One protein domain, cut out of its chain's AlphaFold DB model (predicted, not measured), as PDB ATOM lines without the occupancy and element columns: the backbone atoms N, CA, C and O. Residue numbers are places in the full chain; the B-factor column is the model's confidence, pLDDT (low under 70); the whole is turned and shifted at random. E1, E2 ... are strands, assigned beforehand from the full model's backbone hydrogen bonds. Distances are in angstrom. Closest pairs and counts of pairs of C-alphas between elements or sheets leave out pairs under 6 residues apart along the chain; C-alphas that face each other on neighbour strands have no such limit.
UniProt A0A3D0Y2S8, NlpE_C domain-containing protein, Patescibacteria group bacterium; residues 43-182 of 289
ATOM      1  N   SER A  43      16.015   5.983 109.993       96.94
ATOM      2  CA  SER A  43      16.936   6.836 110.747       96.94
ATOM      3  C   SER A  43      18.116   6.022 111.289       96.94
ATOM      4  O   SER A  43      17.903   4.922 111.811       96.94
ATOM      5  N   PRO A  44      19.346   6.567 111.247       97.56
ATOM      6  CA  PRO A  44      20.535   5.887 111.758       97.56
ATOM      7  C   PRO A  44      20.486   5.671 113.281       97.56
ATOM      8  O   PRO A  44      21.161   4.793 113.810       97.56
ATOM      9  N   LEU A  45      19.628   6.410 113.993       98.25
ATOM     10  CA  LEU A  45      19.376   6.237 115.428       98.25
ATOM     11  C   LEU A  45      18.642   4.925 115.764       98.25
ATOM     12  O   LEU A  45      18.526   4.572 116.935       98.25
ATOM     13  N   PHE A  46      18.151   4.200 114.758       97.81
ATOM     14  CA  PHE A  46      17.545   2.874 114.902       97.81
ATOM     15  C   PHE A  46      18.361   1.785 114.190       97.81
ATOM     16  O   PHE A  46      17.839   0.701 113.942       97.81
ATOM     17  N   ALA A  47      19.611   2.060 113.809       96.75
ATOM     18  CA  ALA A  47      20.478   1.080 113.160       96.75
ATOM     19  C   ALA A  47      21.202   0.177 114.172       96.75
ATOM     20  O   ALA A  47      21.376   0.526 115.343       96.75
ATOM     21  N   SER A  48      21.612  -0.994 113.686       96.75
ATOM     22  CA  SER A  48      22.537  -1.896 114.373       96.75
ATOM     23  C   SER A  48      23.964  -1.630 113.919       96.75
ATOM     24  O   SER A  48      24.198  -1.487 112.723       96.75
ATOM     25  N   PHE A  49      24.908  -1.595 114.858       97.06
ATOM     26  CA  PHE A  49      26.327  -1.337 114.600       97.06
ATOM     27  C   PHE A  49      27.201  -2.447 115.176       97.06
ATOM     28  O   PHE A  49      26.897  -3.006 116.225       97.06
ATOM     29  N   GLN A  50      28.331  -2.721 114.533       96.75
ATOM     30  CA  GLN A  50      29.374  -3.586 115.074       96.75
ATOM     31  C   GLN A  50      30.268  -2.791 116.027       96.75
ATOM     32  O   GLN A  50      31.047  -1.936 115.603       96.75
ATOM     33  N   ILE A  51      30.173  -3.078 117.323       94.19
ATOM     34  CA  ILE A  51      30.927  -2.409 118.383       94.19
ATOM     35  C   ILE A  51      31.639  -3.479 119.205       94.19
ATOM     36  O   ILE A  51      30.999  -4.340 119.802       94.19
ATOM     37  N   ASN A  52      32.974  -3.439 119.235       89.25
ATOM     38  CA  ASN A  52      33.801  -4.445 119.918       89.25
ATOM     39  C   ASN A  52      33.416  -5.894 119.530       89.25
ATOM     40  O   ASN A  52      33.234  -6.744 120.400       89.25
ATOM     41  N   GLU A  53      33.249  -6.152 118.226       88.50
ATOM     42  CA  GLU A  53      32.854  -7.457 117.650       88.50
ATOM     43  C   GLU A  53      31.442  -7.950 118.024       88.50
ATOM     44  O   GLU A  53      31.085  -9.093 117.730       88.50
ATOM     45  N   LYS A  54      30.626  -7.105 118.661       93.56
ATOM     46  CA  LYS A  54      29.221  -7.386 118.962       93.56
ATOM     47  C   LYS A  54      28.318  -6.488 118.131       93.56
ATOM     48  O   LYS A  54      28.583  -5.298 117.980       93.56
ATOM     49  N   GLU A  55      27.219  -7.054 117.654       96.25
ATOM     50  CA  GLU A  55      26.139  -6.268 117.071       96.25
ATOM     51  C   GLU A  55      25.365  -5.569 118.191       96.25
ATOM     52  O   GLU A  55      24.929  -6.209 119.148       96.25
ATOM     53  N   VAL A  56      25.225  -4.251 118.073       97.31
ATOM     54  CA  VAL A  56      24.556  -3.388 119.043       97.31
ATOM     55  C   VAL A  56      23.438  -2.633 118.347       97.31
ATOM     56  O   VAL A  56      23.696  -1.798 117.480       97.31
ATOM     57  N   GLN A  57      22.198  -2.906 118.746       97.19
ATOM     58  CA  GLN A  57      21.005  -2.294 118.167       97.19
ATOM     59  C   GLN A  57      20.631  -1.027 118.935       97.19
ATOM     60  O   GLN A  57      20.253  -1.089 120.106       97.19
ATOM     61  N   LEU A  58      20.676   0.129 118.268       97.81
ATOM     62  CA  LEU A  58      20.171   1.373 118.845       97.81
ATOM     63  C   LEU A  58      18.640   1.433 118.754       97.81
ATOM     64  O   LEU A  58      18.032   1.000 117.778       97.81
ATOM     65  N   THR A  59      18.008   2.023 119.759       97.38
ATOM     66  CA  THR A  59      16.606   2.438 119.738       97.38
ATOM     67  C   THR A  59      16.564   3.919 120.066       97.38
ATOM     68  O   THR A  59      16.850   4.310 121.195       97.38
ATOM     69  N   ASP A  60      16.244   4.738 119.064       97.25
ATOM     70  CA  ASP A  60      16.244   6.202 119.178       97.25
ATOM     71  C   ASP A  60      17.577   6.759 119.721       97.25
ATOM     72  O   ASP A  60      17.635   7.608 120.606       97.25
ATOM     73  N   GLY A  61      18.683   6.210 119.213       97.44
ATOM     74  CA  GLY A  61      20.040   6.629 119.545       97.44
ATOM     75  C   GLY A  61      20.583   6.027 120.833       97.44
ATOM     76  O   GLY A  61      21.705   6.355 121.198       97.44
ATOM     77  N   ILE A  62      19.831   5.159 121.516       97.62
ATOM     78  CA  ILE A  62      20.221   4.564 122.798       97.62
ATOM     79  C   ILE A  62      20.235   3.037 122.684       97.62
ATOM     80  O   ILE A  62      19.298   2.435 122.170       97.62
ATOM     81  N   ALA A  63      21.274   2.405 123.216       97.25
ATOM     82  CA  ALA A  63      21.355   0.969 123.455       97.25
ATOM     83  C   ALA A  63      21.702   0.726 124.925       97.25
ATOM     84  O   ALA A  63      22.606   1.360 125.468       97.25
ATOM     85  N   GLU A  64      20.996  -0.187 125.586       95.44
ATOM     86  CA  GLU A  64      21.223  -0.493 126.998       95.44
ATOM     87  C   GLU A  64      20.938  -1.965 127.283       95.44
ATOM     88  O   GLU A  64      19.910  -2.504 126.867       95.44
ATOM     89  N   GLY A  65      21.844  -2.609 128.016       93.00
ATOM     90  CA  GLY A  65      21.651  -3.977 128.478       93.00
ATOM     91  C   GLY A  65      21.718  -5.048 127.383       93.00
ATOM     92  O   GLY A  65      22.034  -4.809 126.216       93.00
ATOM     93  N   VAL A  66      21.406  -6.275 127.796       92.56
ATOM     94  CA  VAL A  66      21.588  -7.490 126.985       92.56
ATOM     95  C   VAL A  66      20.695  -7.522 125.748       92.56
ATOM     96  O   VAL A  66      21.131  -7.996 124.701       92.56
ATOM     97  N   ASP A  67      19.487  -6.964 125.834       90.25
ATOM     98  CA  ASP A  67      18.543  -6.917 124.709       90.25
ATOM     99  C   ASP A  67      19.070  -6.075 123.537       90.25
ATOM    100  O   ASP A  67      18.708  -6.320 122.389       90.25
ATOM    101  N   ALA A  68      19.961  -5.120 123.816       90.94
ATOM    102  CA  ALA A  68      20.622  -4.299 122.809       90.94
ATOM    103  C   ALA A  68      21.976  -4.869 122.346       90.94
ATOM    104  O   ALA A  68      22.689  -4.189 121.616       90.94
ATOM    105  N   GLY A  69      22.358  -6.079 122.778       91.00
ATOM    106  CA  GLY A  69      23.655  -6.698 122.469       91.00
ATOM    107  C   GLY A  69      24.794  -6.324 123.429       91.00
ATOM    108  O   GLY A  69      25.957  -6.650 123.176       91.00
ATOM    109  N   LEU A  70      24.478  -5.657 124.544       93.12
ATOM    110  CA  LEU A  70      25.442  -5.162 125.532       93.12
ATOM    111  C   LEU A  70      25.466  -6.013 126.803       93.12
ATOM    112  O   LEU A  70      24.798  -7.036 126.923       93.12
ATOM    113  N   GLU A  71      26.286  -5.619 127.767       92.50
ATOM    114  CA  GLU A  71      26.261  -6.208 129.109       92.50
ATOM    115  C   GLU A  71      25.179  -5.524 129.964       92.50
ATOM    116  O   GLU A  71      24.770  -4.404 129.669       92.50
ATOM    117  N   GLU A  72      24.695  -6.186 131.025       88.94
ATOM    118  CA  GLU A  72      23.490  -5.807 131.800       88.94
ATOM    119  C   GLU A  72      23.502  -4.370 132.368       88.94
ATOM    120  O   GLU A  72      22.445  -3.807 132.650       88.94
ATOM    121  N   HIS A  73      24.676  -3.750 132.504       91.44
ATOM    122  CA  HIS A  73      24.847  -2.385 133.022       91.44
ATOM    123  C   HIS A  73      25.659  -1.471 132.097       91.44
ATOM    124  O   HIS A  73      26.202  -0.451 132.537       91.44
ATOM    125  N   VAL A  74      25.753  -1.842 130.821       94.50
ATOM    126  CA  VAL A  74      26.391  -1.035 129.785       94.50
ATOM    127  C   VAL A  74      25.321  -0.278 129.013       94.50
ATOM    128  O   VAL A  74      24.304  -0.840 128.598       94.50
ATOM    129  N   ARG A  75      25.587   1.009 128.803       95.69
ATOM    130  CA  ARG A  75      24.757   1.915 128.020       95.69
ATOM    131  C   ARG A  75      25.605   2.598 126.959       95.69
ATOM    132  O   ARG A  75      26.677   3.125 127.265       95.69
ATOM    133  N   MET A  76      25.089   2.627 125.739       96.56
ATOM    134  CA  MET A  76      25.582   3.454 124.649       96.56
ATOM    135  C   MET A  76      24.514   4.441 124.201       96.56
ATOM    136  O   MET A  76      23.345   4.088 124.089       96.56
ATOM    137  N   GLU A  77      24.909   5.685 123.950       97.44
ATOM    138  CA  GLU A  77      23.986   6.726 123.500       97.44
ATOM    139  C   GLU A  77      24.642   7.680 122.502       97.44
ATOM    140  O   GLU A  77      25.794   8.076 122.680       97.44
ATOM    141  N   ALA A  78      23.909   8.079 121.465       97.69
ATOM    142  CA  ALA A  78      24.294   9.184 120.600       97.69
ATOM    143  C   ALA A  78      24.232  10.493 121.399       97.69
ATOM    144  O   ALA A  78      23.189  10.846 121.951       97.69
ATOM    145  N   ILE A  79      25.355  11.208 121.483       96.50
ATOM    146  CA  ILE A  79      25.467  12.417 122.323       96.50
ATOM    147  C   ILE A  79      25.259  13.724 121.558       96.50
ATOM    148  O   ILE A  79      25.123  14.783 122.169       96.50
ATOM    149  N   VAL A  80      25.203  13.647 120.231       95.38
ATOM    150  CA  VAL A  80      24.852  14.738 119.316       95.38
ATOM    151  C   VAL A  80      23.935  14.184 118.217       95.38
ATOM    152  O   VAL A  80      23.914  12.966 118.008       95.38
ATOM    153  N   PRO A  81      23.164  15.034 117.513       97.19
ATOM    154  CA  PRO A  81      22.425  14.606 116.329       97.19
ATOM    155  C   PRO A  81      23.345  13.943 115.288       97.19
ATOM    156  O   PRO A  81      24.506  14.347 115.188       97.19
ATOM    157  N   PRO A  82      22.848  12.969 114.499       98.00
ATOM    158  CA  PRO A  82      23.622  12.388 113.409       98.00
ATOM    159  C   PRO A  82      24.123  13.461 112.443       98.00
ATOM    160  O   PRO A  82      23.383  14.384 112.089       98.00
ATOM    161  N   VAL A  83      25.375  13.324 112.021       98.00
ATOM    162  CA  VAL A  83      25.999  14.192 111.021       98.00
ATOM    163  C   VAL A  83      25.880  13.505 109.674       98.00
ATOM    164  O   VAL A  83      26.313  12.365 109.541       98.00
ATOM    165  N   TYR A  84      25.281  14.181 108.703       97.44
ATOM    166  CA  TYR A  84      25.024  13.620 107.382       97.44
ATOM    167  C   TYR A  84      26.054  14.096 106.360       97.44
ATOM    168  O   TYR A  84      26.479  15.251 106.414       97.44
ATOM    169  N   GLY A  85      26.423  13.215 105.435       95.00
ATOM    170  CA  GLY A  85      27.260  13.538 104.282       95.00
ATOM    171  C   GLY A  85      27.640  12.293 103.487       95.00
ATOM    172  O   GLY A  85      27.496  11.176 103.977       95.00
ATOM    173  N   ASP A  86      28.121  12.489 102.263       94.06
ATOM    174  CA  ASP A  86      28.501  11.404 101.355       94.06
ATOM    175  C   ASP A  86      29.908  10.879 101.686       94.06
ATOM    176  O   ASP A  86      30.918  11.468 101.298       94.06
ATOM    177  N   ILE A  87      29.981   9.790 102.456       93.12
ATOM    178  CA  ILE A  87      31.248   9.143 102.848       93.12
ATOM    179  C   ILE A  87      31.656   8.093 101.808       93.12
ATOM    180  O   ILE A  87      32.828   7.735 101.699       93.12
ATOM    181  N   THR A  88      30.692   7.566 101.052       92.25
ATOM    182  CA  THR A  88      30.922   6.513 100.053       92.25
ATOM    183  C   THR A  88      31.240   7.044  98.652       92.25
ATOM    184  O   THR A  88      31.712   6.276  97.808       92.25
ATOM    185  N   GLY A  89      31.003   8.333  98.393       89.38
ATOM    186  CA  GLY A  89      31.152   8.959  97.077       89.38
ATOM    187  C   GLY A  89      30.065   8.530  96.082       89.38
ATOM    188  O   GLY A  89      30.297   8.509  94.858       89.38
ATOM    189  N   ASP A  90      28.904   8.104  96.591       91.31
ATOM    190  CA  ASP A  90      27.784   7.569  95.810       91.31
ATOM    191  C   ASP A  90      26.611   8.552  95.634       91.31
ATOM    192  O   ASP A  90      25.589   8.203  95.030       91.31
ATOM    193  N   ALA A  91      26.809   9.801  96.068       90.50
ATOM    194  CA  ALA A  91      25.853  10.901  96.065       90.50
ATOM    195  C   ALA A  91      24.632  10.692  96.979       90.50
ATOM    196  O   ALA A  91      23.578  11.305  96.758       90.50
ATOM    197  N   ARG A  92      24.746   9.841  98.008       93.38
ATOM    198  CA  ARG A  92      23.745   9.693  99.071       93.38
ATOM    199  C   ARG A  92      24.337  10.117 100.408       93.38
ATOM    200  O   ARG A  92      25.462   9.786 100.746       93.38
ATOM    201  N   ASP A  93      23.532  10.828 101.193       95.00
ATOM    202  CA  ASP A  93      23.935  11.237 102.535       95.00
ATOM    203  C   ASP A  93      23.934  10.031 103.484       95.00
ATOM    204  O   ASP A  93      22.881   9.596 103.973       95.00
ATOM    205  N   ASP A  94      25.131   9.522 103.766       96.75
ATOM    206  CA  ASP A  94      25.416   8.620 104.876       96.75
ATOM    207  C   ASP A  94      25.308   9.374 106.211       96.75
ATOM    208  O   ASP A  94      25.076  10.585 106.256       96.75
ATOM    209  N   ALA A  95      25.449   8.665 107.331       97.62
ATOM    210  CA  ALA A  95      25.379   9.269 108.656       97.62
ATOM    211  C   ALA A  95      26.529   8.839 109.566       97.62
ATOM    212  O   ALA A  95      26.808   7.651 109.725       97.62
ATOM    213  N   LEU A  96      27.121   9.807 110.258       97.94
ATOM    214  CA  LEU A  96      28.011   9.599 111.391       97.94
ATOM    215  C   LEU A  96      27.263   9.777 112.706       97.94
ATOM    216  O   LEU A  96      26.456  10.696 112.871       97.94
ATOM    217  N   LEU A  97      27.584   8.922 113.671       98.25
ATOM    218  CA  LEU A  97      27.127   9.043 115.046       98.25
ATOM    219  C   LEU A  97      28.334   9.105 115.971       98.25
ATOM    220  O   LEU A  97      29.211   8.244 115.927       98.25
ATOM    221  N   LEU A  98      28.331  10.094 116.860       97.88
ATOM    222  CA  LEU A  98      29.221  10.129 118.008       97.88
ATOM    223  C   LEU A  98      28.495   9.477 119.186       97.88
ATOM    224  O   LEU A  98      27.519  10.023 119.711       97.88
ATOM    225  N   LEU A  99      28.953   8.290 119.566       97.56
ATOM    226  CA  LEU A  99      28.361   7.481 120.623       97.56
ATOM    227  C   LEU A  99      29.195   7.608 121.899       97.56
ATOM    228  O   LEU A  99      30.421   7.530 121.857       97.56
ATOM    229  N   ALA A 100      28.540   7.763 123.045       97.00
ATOM    230  CA  ALA A 100      29.160   7.623 124.352       97.00
ATOM    231  C   ALA A 100      28.809   6.266 124.946       97.00
ATOM    232  O   ALA A 100      27.636   5.936 125.103       97.00
ATOM    233  N   HIS A 101      29.831   5.518 125.324       95.81
ATOM    234  CA  HIS A 101      29.741   4.286 126.080       95.81
ATOM    235  C   HIS A 101      29.996   4.575 127.560       95.81
ATOM    236  O   HIS A 101      30.943   5.279 127.913       95.81
ATOM    237  N   SER A 102      29.166   4.014 128.434       94.81
ATOM    238  CA  SER A 102      29.359   4.065 129.881       94.81
ATOM    239  C   SER A 102      28.916   2.763 130.530       94.81
ATOM    240  O   SER A 102      27.931   2.149 130.119       94.81
ATOM    241  N   GLU A 103      29.627   2.370 131.581       93.56
ATOM    242  CA  GLU A 103      29.299   1.208 132.398       93.56
ATOM    243  C   GLU A 103      28.978   1.681 133.818       93.56
ATOM    244  O   GLU A 103      29.755   2.433 134.409       93.56
ATOM    245  N   ASN A 104      27.826   1.284 134.368       89.12
ATOM    246  CA  ASN A 104      27.394   1.666 135.724       89.12
ATOM    247  C   ASN A 104      27.400   3.194 135.994       89.12
ATOM    248  O   ASN A 104      27.595   3.627 137.130       89.12
ATOM    249  N   GLY A 105      27.217   4.023 134.958       80.56
ATOM    250  CA  GLY A 105      27.306   5.487 135.067       80.56
ATOM    251  C   GLY A 105      28.720   6.022 135.337       80.56
ATOM    252  O   GLY A 105      28.861   7.141 135.831       80.56
ATOM    253  N   GLY A 106      29.750   5.218 135.062       86.75
ATOM    254  CA  GLY A 106      31.158   5.572 135.210       86.75
ATOM    255  C   GLY A 106      31.693   6.508 134.123       86.75
ATOM    256  O   GLY A 106      30.950   7.234 133.460       86.75
ATOM    257  N   GLU A 107      33.017   6.496 133.964       90.00
ATOM    258  CA  GLU A 107      33.719   7.280 132.944       90.00
ATOM    259  C   GLU A 107      33.214   6.924 131.538       90.00
ATOM    260  O   GLU A 107      33.003   5.751 131.221       90.00
ATOM    261  N   LYS A 108      33.005   7.950 130.705       93.44
ATOM    262  CA  LYS A 108      32.546   7.774 129.329       93.44
ATOM    263  C   LYS A 108      33.732   7.522 128.403       93.44
ATOM    264  O   LYS A 108      34.739   8.221 128.481       93.44
ATOM    265  N   THR A 109      33.580   6.563 127.501       94.69
ATOM    266  CA  THR A 109      34.436   6.407 126.319       94.69
ATOM    267  C   THR A 109      33.628   6.758 125.080       94.69
ATOM    268  O   THR A 109      32.428   6.489 125.023       94.69
ATOM    269  N   TYR A 110      34.258   7.393 124.097       96.31
ATOM    270  CA  TYR A 110      33.563   7.857 122.899       96.31
ATOM    271  C   TYR A 110      33.897   6.981 121.701       96.31
ATOM    272  O   TYR A 110      34.993   6.436 121.606       96.31
ATOM    273  N   TYR A 111      32.939   6.845 120.796       97.06
ATOM    274  CA  TYR A 111      33.060   6.082 119.566       97.06
ATOM    275  C   TYR A 111      32.536   6.915 118.402       97.06
ATOM    276  O   TYR A 111      31.531   7.613 118.545       97.06
ATOM    277  N   ILE A 112      33.172   6.790 117.242       97.44
ATOM    278  CA  ILE A 112      32.611   7.248 115.971       97.44
ATOM    279  C   ILE A 112      32.041   6.036 115.234       97.44
ATOM    280  O   ILE A 112      32.725   5.026 115.075       97.44
ATOM    281  N   ALA A 113      30.782   6.109 114.823       97.62
ATOM    282  CA  ALA A 113      30.104   5.064 114.065       97.62
ATOM    283  C   ALA A 113      29.597   5.624 112.741       97.62
ATOM    284  O   ALA A 113      29.201   6.786 112.680       97.62
ATOM    285  N   VAL A 114      29.574   4.789 111.703       97.31
ATOM    286  CA  VAL A 114      29.013   5.149 110.397       97.31
ATOM    287  C   VAL A 114      27.822   4.258 110.058       97.31
ATOM    288  O   VAL A 114      27.851   3.044 110.276       97.31
ATOM    289  N   ALA A 115      26.763   4.869 109.541       97.38
ATOM    290  CA  ALA A 115      25.616   4.199 108.959       97.38
ATOM    291  C   ALA A 115      25.493   4.611 107.494       97.38
ATOM    292  O   ALA A 115      25.319   5.791 107.194       97.38
ATOM    293  N   LEU A 116      25.575   3.629 106.600       96.75
ATOM    294  CA  LEU A 116      25.511   3.858 105.165       96.75
ATOM    295  C   LEU A 116      24.062   3.955 104.711       96.75
ATOM    296  O   LEU A 116      23.212   3.168 105.153       96.75
ATOM    297  N   LYS A 117      23.774   4.919 103.840       95.81
ATOM    298  CA  LYS A 117      22.443   5.100 103.282       95.81
ATOM    299  C   LYS A 117      22.256   4.203 102.066       95.81
ATOM    300  O   LYS A 117      22.981   4.292 101.085       95.81
ATOM    301  N   ASP A 118      21.199   3.401 102.098       90.75
ATOM    302  CA  ASP A 118      20.695   2.708 100.917       90.75
ATOM    303  C   ASP A 118      19.237   3.106 100.618       90.75
ATOM    304  O   ASP A 118      18.605   3.857 101.373       90.75
ATOM    305  N   GLU A 119      18.684   2.608  99.509       89.00
ATOM    306  CA  GLU A 119      17.297   2.864  99.096       89.00
ATOM    307  C   GLU A 119      16.280   2.470 100.181       89.00
ATOM    308  O   GLU A 119      15.239   3.113 100.329       89.00
ATOM    309  N   GLU A 120      16.587   1.437 100.971       89.81
ATOM    310  CA  GLU A 120      15.682   0.897 101.987       89.81
ATOM    311  C   GLU A 120      15.789   1.588 103.358       89.81
ATOM    312  O   GLU A 120      14.866   1.463 104.165       89.81
ATOM    313  N   GLY A 121      16.875   2.322 103.638       94.69
ATOM    314  CA  GLY A 121      17.148   2.893 104.962       94.69
ATOM    315  C   GLY A 121      18.641   3.019 105.272       94.69
ATOM    316  O   GLY A 121      19.453   3.145 104.366       94.69
ATOM    317  N   PHE A 122      18.992   3.033 106.556       96.75
ATOM    318  CA  PHE A 122      20.370   3.116 107.041       96.75
ATOM    319  C   PHE A 122      20.872   1.753 107.518       96.75
ATOM    320  O   PHE A 122      20.244   1.118 108.367       96.75
ATOM    321  N   LEU A 123      22.030   1.332 107.015       95.88
ATOM    322  CA  LEU A 123      22.737   0.135 107.459       95.88
ATOM    323  C   LEU A 123      23.951   0.552 108.297       95.88
ATOM    324  O   LEU A 123      24.887   1.155 107.779       95.88
ATOM    325  N   GLY A 124      23.939   0.246 109.595       95.88
ATOM    326  CA  GLY A 124      25.079   0.531 110.467       95.88
ATOM    327  C   GLY A 124      26.264  -0.384 110.156       95.88
ATOM    328  O   GLY A 124      26.099  -1.582 109.923       95.88
ATOM    329  N   MET A 125      27.462   0.197 110.113       95.81
ATOM    330  CA  MET A 125      28.723  -0.518 109.905       95.81
ATOM    331  C   MET A 125      29.384  -0.776 111.263       95.81
ATOM    332  O   MET A 125      28.733  -1.221 112.208       95.81
ATOM    333  N   ASN A 126      30.678  -0.498 111.393       95.88
ATOM    334  CA  ASN A 126      31.396  -0.537 112.653       95.88
ATOM    335  C   ASN A 126      31.397   0.817 113.375       95.88
ATOM    336  O   ASN A 126      31.295   1.881 112.761       95.88
ATOM    337  N   ALA A 127      31.583   0.750 114.692       95.81
ATOM    338  CA  ALA A 127      31.990   1.877 115.515       95.81
ATOM    339  C   ALA A 127      33.450   1.708 115.951       95.81
ATOM    340  O   ALA A 127      33.866   0.617 116.350       95.81
ATOM    341  N   ILE A 128      34.226   2.787 115.896       95.19
ATOM    342  CA  ILE A 128      35.632   2.809 116.302       95.19
ATOM    343  C   ILE A 128      35.746   3.583 117.614       95.19
ATOM    344  O   ILE A 128      35.241   4.708 117.680       95.19
ATOM    345  N   PRO A 129      36.400   3.023 118.649       94.44
ATOM    346  CA  PRO A 129      36.695   3.773 119.859       94.44
ATOM    347  C   PRO A 129      37.626   4.940 119.531       94.44
ATOM    348  O   PRO A 129      38.659   4.770 118.884       94.44
ATOM    349  N   LEU A 130      37.266   6.121 120.007       93.81
ATOM    350  CA  LEU A 130      38.121   7.293 119.970       93.81
ATOM    351  C   LEU A 130      39.151   7.186 121.101       93.81
ATOM    352  O   LEU A 130      38.819   6.815 122.226       93.81
ATOM    353  N   GLU A 131      40.411   7.495 120.800       89.12
ATOM    354  CA  GLU A 131      41.516   7.338 121.757       89.12
ATOM    355  C   GLU A 131      41.456   8.349 122.909       89.12
ATOM    356  O   GLU A 131      41.910   8.074 124.022       89.12
ATOM    357  N   ARG A 132      40.882   9.525 122.639       88.06
ATOM    358  CA  ARG A 132      40.713  10.605 123.610       88.06
ATOM    359  C   ARG A 132      39.431  10.413 124.417       88.06
ATOM    360  O   ARG A 132      38.404   9.974 123.900       88.06
ATOM    361  N   LYS A 133      39.491  10.777 125.699       87.12
ATOM    362  CA  LYS A 133      38.358  10.688 126.635       87.12
ATOM    363  C   LYS A 133      37.594  12.000 126.786       87.12
ATOM    364  O   LYS A 133      36.693  12.092 127.617       87.12
ATOM    365  N   GLU A 134      37.945  13.021 126.014       90.44
ATOM    366  CA  GLU A 134      37.178  14.258 125.926       90.44
ATOM    367  C   GLU A 134      36.104  14.132 124.841       90.44
ATOM    368  O   GLU A 134      36.286  13.424 123.852       90.44
ATOM    369  N   VAL A 135      34.982  14.837 125.008       91.94
ATOM    370  CA  VAL A 135      33.995  14.964 123.927       91.94
ATOM    371  C   VAL A 135      34.647  15.759 122.788       91.94
ATOM    372  O   VAL A 135      35.156  16.852 123.056       91.94
ATOM    373  N   PRO A 136      34.629  15.264 121.537       93.19
ATOM    374  CA  PRO A 136      35.056  16.044 120.381       93.19
ATOM    375  C   PRO A 136      34.385  17.420 120.314       93.19
ATOM    376  O   PRO A 136      33.196  17.562 120.606       93.19
ATOM    377  N   ALA A 137      35.136  18.430 119.880       93.56
ATOM    378  CA  ALA A 137      34.613  19.766 119.623       93.56
ATOM    379  C   ALA A 137      33.687  19.783 118.395       93.56
ATOM    380  O   ALA A 137      32.683  20.497 118.393       93.56
ATOM    381  N   SER A 138      33.998  18.984 117.370       94.50
ATOM    382  CA  SER A 138      33.136  18.787 116.202       94.50
ATOM    383  C   SER A 138      33.350  17.424 115.541       94.50
ATOM    384  O   SER A 138      34.391  16.782 115.703       94.50
ATOM    385  N   VAL A 139      32.337  16.997 114.787       95.50
ATOM    386  CA  VAL A 139      32.376  15.857 113.868       95.50
ATOM    387  C   VAL A 139      31.737  16.324 112.566       95.50
ATOM    388  O   VAL A 139      30.634  16.869 112.602       95.50
ATOM    389  N   VAL A 140      32.422  16.142 111.443       96.12
ATOM    390  CA  VAL A 140      31.941  16.535 110.109       96.12
ATOM    391  C   VAL A 140      32.256  15.450 109.084       96.12
ATOM    392  O   VAL A 140      33.133  14.613 109.315       96.12
ATOM    393  N   VAL A 141      31.527  15.460 107.969       94.56
ATOM    394  CA  VAL A 141      31.898  14.721 106.759       94.56
ATOM    395  C   VAL A 141      32.449  15.730 105.760       94.56
ATOM    396  O   VAL A 141      31.734  16.648 105.369       94.56
ATOM    397  N   GLU A 142      33.708  15.572 105.366       91.50
ATOM    398  CA  GLU A 142      34.393  16.444 104.407       91.50
ATOM    399  C   GLU A 142      35.271  15.592 103.494       91.50
ATOM    400  O   GLU A 142      36.021  14.754 103.981       91.50
ATOM    401  N   ASP A 143      35.195  15.805 102.178       90.88
ATOM    402  CA  ASP A 143      35.983  15.062 101.184       90.88
ATOM    403  C   ASP A 143      35.897  13.533 101.322       90.88
ATOM    404  O   ASP A 143      36.915  12.840 101.279       90.88
ATOM    405  N   GLU A 144      34.682  13.011 101.516       92.56
ATOM    406  CA  GLU A 144      34.421  11.579 101.744       92.56
ATOM    407  C   GLU A 144      35.089  11.032 103.033       92.56
ATOM    408  O   GLU A 144      35.203   9.821 103.234       92.56
ATOM    409  N   LEU A 145      35.516  11.915 103.949       92.62
ATOM    410  CA  LEU A 145      36.119  11.569 105.237       92.62
ATOM    411  C   LEU A 145      35.241  11.980 106.404       92.62
ATOM    412  O   LEU A 145      34.687  13.075 106.437       92.62
ATOM    413  N   ALA A 146      35.221  11.145 107.438       94.75
ATOM    414  CA  ALA A 146      34.790  11.583 108.752       94.75
ATOM    415  C   ALA A 146      35.950  12.309 109.443       94.75
ATOM    416  O   ALA A 146      37.017  11.728 109.660       94.75
ATOM    417  N   VAL A 147      35.737  13.568 109.813       94.38
ATOM    418  CA  VAL A 147      36.725  14.400 110.505       94.38
ATOM    419  C   VAL A 147      36.233  14.666 111.919       94.38
ATOM    420  O   VAL A 147      35.171  15.251 112.128       94.38
ATOM    421  N   VAL A 148      37.014  14.229 112.902       94.81
ATOM    422  CA  VAL A 148      36.752  14.461 114.324       94.81
ATOM    423  C   VAL A 148      37.754  15.489 114.829       94.81
ATOM    424  O   VAL A 148      38.959  15.248 114.799       94.81
ATOM    425  N   THR A 149      37.260  16.627 115.313       93.62
ATOM    426  CA  THR A 149      38.104  17.713 115.828       93.62
ATOM    427  C   THR A 149      38.036  17.759 117.345       93.62
ATOM    428  O   THR A 149      36.950  17.765 117.926       93.62
ATOM    429  N   TYR A 150      39.190  17.859 117.992       92.12
ATOM    430  CA  TYR A 150      39.324  18.094 119.425       92.12
ATOM    431  C   TYR A 150      39.877  19.488 119.676       92.12
ATOM    432  O   TYR A 150      40.801  19.911 118.988       92.12
ATOM    433  N   ALA A 151      39.335  20.176 120.679       89.50
ATOM    434  CA  ALA A 151      39.993  21.343 121.247       89.50
ATOM    435  C   ALA A 151      41.112  20.863 122.176       89.50
ATOM    436  O   ALA A 151      40.888  19.996 123.029       89.50
ATOM    437  N   ASP A 152      42.307  21.407 122.010       82.81
ATOM    438  CA  ASP A 152      43.408  21.127 122.917       82.81
ATOM    439  C   ASP A 152      43.305  22.000 124.167       82.81
ATOM    440  O   ASP A 152      42.709  23.086 124.169       82.81
ATOM    441  N   GLU A 153      43.863  21.493 125.265       71.94
ATOM    442  CA  GLU A 153      43.873  22.235 126.514       71.94
ATOM    443  C   GLU A 153      44.691  23.512 126.351       71.94
ATOM    444  O   GLU A 153      45.827  23.514 125.879       71.94
ATOM    445  N   THR A 154      44.097  24.624 126.763       70.56
ATOM    446  CA  THR A 154      44.797  25.898 126.801       70.56
ATOM    447  C   THR A 154      45.883  25.833 127.871       70.56
ATOM    448  O   THR A 154      45.575  25.634 129.046       70.56
ATOM    449  N   GLU A 155      47.146  26.044 127.496       67.25
ATOM    450  CA  GLU A 155      48.219  26.164 128.483       67.25
ATOM    451  C   GLU A 155      48.005  27.420 129.343       67.25
ATOM    452  O   GLU A 155      48.018  28.561 128.862       67.25
ATOM    453  N   VAL A 156      47.816  27.200 130.645       70.44
ATOM    454  CA  VAL A 156      47.727  28.252 131.658       70.44
ATOM    455  C   VAL A 156      48.948  28.137 132.563       70.44
ATOM    456  O   VAL A 156      49.226  27.075 133.117       70.44
ATOM    457  N   THR A 157      49.691  29.230 132.720       73.62
ATOM    458  CA  THR A 157      50.825  29.285 133.662       73.62
ATOM    459  C   THR A 157      50.368  29.187 135.116       73.62
ATOM    460  O   THR A 157      49.205  29.441 135.428       73.62
ATOM    461  N   GLU A 158      51.298  28.891 136.032       74.00
ATOM    462  CA  GLU A 158      51.038  28.861 137.485       74.00
ATOM    463  C   GLU A 158      50.400  30.162 138.022       74.00
ATOM    464  O   GLU A 158      49.648  30.118 138.994       74.00
ATOM    465  N   ASP A 159      50.627  31.299 137.354       85.56
ATOM    466  CA  ASP A 159      50.050  32.607 137.700       85.56
ATOM    467  C   ASP A 159      48.650  32.857 137.089       85.56
ATOM    468  O   ASP A 159      48.091  33.948 137.228       85.56
ATOM    469  N   GLY A 160      48.060  31.869 136.406       72.44
ATOM    470  CA  GLY A 160      46.719  31.962 135.817       72.44
ATOM    471  C   GLY A 160      46.653  32.717 134.485       72.44
ATOM    472  O   GLY A 160      45.563  33.080 134.043       72.44
ATOM    473  N   VAL A 161      47.796  32.976 133.842       76.62
ATOM    474  CA  VAL A 161      47.853  33.627 132.525       76.62
ATOM    475  C   VAL A 161      47.769  32.559 131.439       76.62
ATOM    476  O   VAL A 161      48.604  31.654 131.407       76.62
ATOM    477  N   VAL A 162      46.771  32.683 130.560       71.44
ATOM    478  CA  VAL A 162      46.649  31.909 129.315       71.44
ATOM    479  C   VAL A 162      47.800  32.294 128.388       71.44
ATOM    480  O   VAL A 162      47.948  33.472 128.060       71.44
ATOM    481  N   VAL A 163      48.630  31.323 128.008       66.44
ATOM    482  CA  VAL A 163      49.874  31.576 127.254       66.44
ATOM    483  C   VAL A 163      49.741  31.235 125.771       66.44
ATOM    484  O   VAL A 163      50.509  31.752 124.964       66.44
ATOM    485  N   ALA A 164      48.751  30.423 125.400       64.25
ATOM    486  CA  ALA A 164      48.530  29.983 124.026       64.25
ATOM    487  C   ALA A 164      47.068  30.174 123.594       64.25
ATOM    488  O   ALA A 164      46.150  30.095 124.413       64.25
ATOM    489  N   GLU A 165      46.860  30.437 122.302       67.50
ATOM    490  CA  GLU A 165      45.537  30.355 121.672       67.50
ATOM    491  C   GLU A 165      45.030  28.902 121.695       67.50
ATOM    492  O   GLU A 165      45.829  27.968 121.779       67.50
ATOM    493  N   GLN A 166      43.707  28.697 121.645       71.12
ATOM    494  CA  GLN A 166      43.163  27.343 121.506       71.12
ATOM    495  C   GLN A 166      43.671  26.720 120.207       71.12
ATOM    496  O   GLN A 166      43.407  27.246 119.126       71.12
ATOM    497  N   THR A 167      44.363  25.591 120.320       82.44
ATOM    498  CA  THR A 167      44.709  24.752 119.175       82.44
ATOM    499  C   THR A 167      43.674  23.648 119.012       82.44
ATOM    500  O   THR A 167      42.954  23.295 119.952       82.44
ATOM    501  N   TYR A 168      43.577  23.129 117.792       86.38
ATOM    502  CA  TYR A 168      42.686  22.029 117.468       86.38
ATOM    503  C   TYR A 168      43.480  20.888 116.849       86.38
ATOM    504  O   TYR A 168      44.308  21.104 115.965       86.38
ATOM    505  N   THR A 169      43.162  19.670 117.273       87.81
ATOM    506  CA  THR A 169      43.712  18.440 116.703       87.81
ATOM    507  C   THR A 169      42.616  17.704 115.942       87.81
ATOM    508  O   THR A 169      41.542  17.448 116.488       87.81
ATOM    509  N   GLN A 170      42.885  17.340 114.688       90.06
ATOM    510  CA  GLN A 170      41.957  16.589 113.841       90.06
ATOM    511  C   GLN A 170      42.386  15.128 113.709       90.06
ATOM    512  O   GLN A 170      43.565  14.823 113.525       90.06
ATOM    513  N   VAL A 171      41.408  14.229 113.775       91.06
ATOM    514  CA  VAL A 171      41.557  12.799 113.495       91.06
ATOM    515  C   VAL A 171      40.632  12.448 112.340       91.06
ATOM    516  O   VAL A 171      39.461  12.830 112.341       91.06
ATOM    517  N   TYR A 172      41.159  11.718 111.366       92.00
ATOM    518  CA  TYR A 172      40.454  11.395 110.135       92.00
ATOM    519  C   TYR A 172      40.048   9.927 110.121       92.00
ATOM    520  O   TYR A 172      40.758   9.064 110.639       92.00
ATOM    521  N   PHE A 173      38.914   9.626 109.498       92.94
ATOM    522  CA  PHE A 173      38.478   8.259 109.266       92.94
ATOM    523  C   PHE A 173      37.944   8.115 107.849       92.94
ATOM    524  O   PHE A 173      37.142   8.934 107.404       92.94
ATOM    525  N   ALA A 174      38.367   7.054 107.170       91.25
ATOM    526  CA  ALA A 174      37.926   6.719 105.822       91.25
ATOM    527  C   ALA A 174      37.187   5.384 105.821       91.25
ATOM    528  O   ALA A 174      37.468   4.494 106.635       91.25
ATOM    529  N   LEU A 175      36.266   5.224 104.876       90.94
ATOM    530  CA  LEU A 175      35.614   3.950 104.631       90.94
ATOM    531  C   LEU A 175      36.471   3.110 103.675       90.94
ATOM    532  O   LEU A 175      36.649   3.443 102.507       90.94
ATOM    533  N   VAL A 176      36.997   1.988 104.162       86.81
ATOM    534  CA  VAL A 176      37.727   1.018 103.337       86.81
ATOM    535  C   VAL A 176      36.823  -0.187 103.114       86.81
ATOM    536  O   VAL A 176      36.642  -1.031 103.997       86.81
ATOM    537  N   GLY A 177      36.218  -0.255 101.927       86.25
ATOM    538  CA  GLY A 177      35.138  -1.201 101.654       86.25
ATOM    539  C   GLY A 177      33.890  -0.818 102.448       86.25
ATOM    540  O   GLY A 177      33.265   0.188 102.148       86.25
ATOM    541  N   THR A 178      33.537  -1.607 103.461       85.44
ATOM    542  CA  THR A 178      32.396  -1.346 104.364       85.44
ATOM    543  C   THR A 178      32.845  -1.073 105.800       85.44
ATOM    544  O   THR A 178      32.034  -1.092 106.720       85.44
ATOM    545  N   THR A 179      34.147  -0.885 106.019       90.56
ATOM    546  CA  THR A 179      34.719  -0.728 107.356       90.56
ATOM    547  C   THR A 179      35.297   0.668 107.488       90.56
ATOM    548  O   THR A 179      36.228   1.024 106.766       90.56
ATOM    549  N   LEU A 180      34.772   1.441 108.434       93.19
ATOM    550  CA  LEU A 180      35.372   2.697 108.851       93.19
ATOM    551  C   LEU A 180      36.716   2.385 109.510       93.19
ATOM    552  O   LEU A 180      36.800   1.492 110.362       93.19
ATOM    553  N   GLN A 181      37.761   3.111 109.134       91.94
ATOM    554  CA  GLN A 181      39.097   2.975 109.702       91.94
ATOM    555  C   GLN A 181      39.659   4.351 110.018       91.94
ATOM    556  O   GLN A 181      39.477   5.283 109.238       91.94
ATOM    557  N   ALA A 182      40.356   4.471 111.149       89.88
ATOM    558  CA  ALA A 182      41.167   5.650 111.412       89.88
ATOM    559  C   ALA A 182      42.245   5.746 110.331       89.88
ATOM    560  O   ALA A 182      42.966   4.781 110.070       89.88
TER     561      ALA A 182
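AT A GLANCE: This is residues 43 to 182 of the 289 residues of the protein "NlpE_C domain-containing protein" of Patescibacteria group bacterium (UniProt A0A3D0Y2S8). Two twisted sheets are partly face to face as a sandwich with crossed strands: E5, E6, E7 and E8 of the larger sheet are covered by the second sheet, E9 to E12, while E3 and E4 extend past it. A small hairpin, E1 and E2, packs on the larger sheet at E8, and the long loop of residues 152 to 167 reaches away from the body as an arm. The printed part has 140 residues with no named helix and twelve named strands, E1 to E12 in order along the chain, and its class is all strand. E3 to E8 make a branched antiparallel sheet, E9 - E10 - E11 - E12 an antiparallel sheet in that order, and E1 - E2 an antiparallel pair. The whole is compact, with a radius of gyration of the C-alphas of 16.5 A and spans of 57, 39 and 22 A.

HOW THE PARTS SIT: E1, residues 48 to 51, and E2, residues 54 to 57, form a hairpin, with N 49 and O 56 2.9 A apart. E3, residues 62 to 64, and E4, residues 74 to 78, form the next hairpin, where N 63 and O 76 are 2.8 A apart. E5, residues 83 to 85, E6, residues 94 to 103, E7, residues 109 to 118, and E8, residues 121 to 129, are a meander, each strand the antiparallel neighbour of the one before. E6 has three neighbours: E4 beside its residues 98 to 103 and E5 beside its residues 94 to 96 lie on one side of it, and E7 lies on the other side. Within hydrogen-bond range are N 100 and O 77 at 2.8 A for E6 and E4, N 96 and O 83 at 2.8 A for E6 and E5, N 97 and O 113 at 2.9 A for E6 and E7, and N 123 and O 116 at 2.9 A for E8 and E7. The closest C-alphas of E1 and E8 are those of Gln 50 and Asn 126, 4.4 A apart. A second meander is E9, residues 138 to 142, E10, residues 145 to 151, E11, residues 168 to 176, and E12, residues 179 to 182. Its N and O pairs include N 140 and O 147 at 3.0 A, N 148 and O 171 at 2.9 A, and N 174 and O 181 at 2.9 A. The sheets of the sandwich, two sheets face to face, have strands at 47 degrees to each other. The closest C-alphas of E5 and E9 are those of Gly 85 and Val 141, 5.4 A apart, and those of E8 and E12 are Asn 126 and Thr 179, 6.3 A apart. E3 and E4 are apart from E9, E10, E11 and E12.

IN THESE COORDINATES: E1 begins at C-alpha 48, (22.537, -1.896, 114.373). From first to last C-alpha, E6 measures 28.8 A, E7 29.1 A, E8 24.6 A, E10 19.2 A and E11 25.8 A. C-alpha 109, where E7 begins, is at (34.436, 6.407, 126.319). E12 ends at C-alpha 182, (41.167, 5.650, 111.412).

THE WHOLE: The C-alphas farthest apart, those of Glu 120 and Asp 159, are 58.8 A apart. The printed part has no cut. The link from E10 to E11, 16 residues, is long, and its C-alphas lie 19 to 37 A from the mean of all C-alphas. The mean pLDDT of the printed part is 91.4; residue 155 and residues 163 to 165 are under 70.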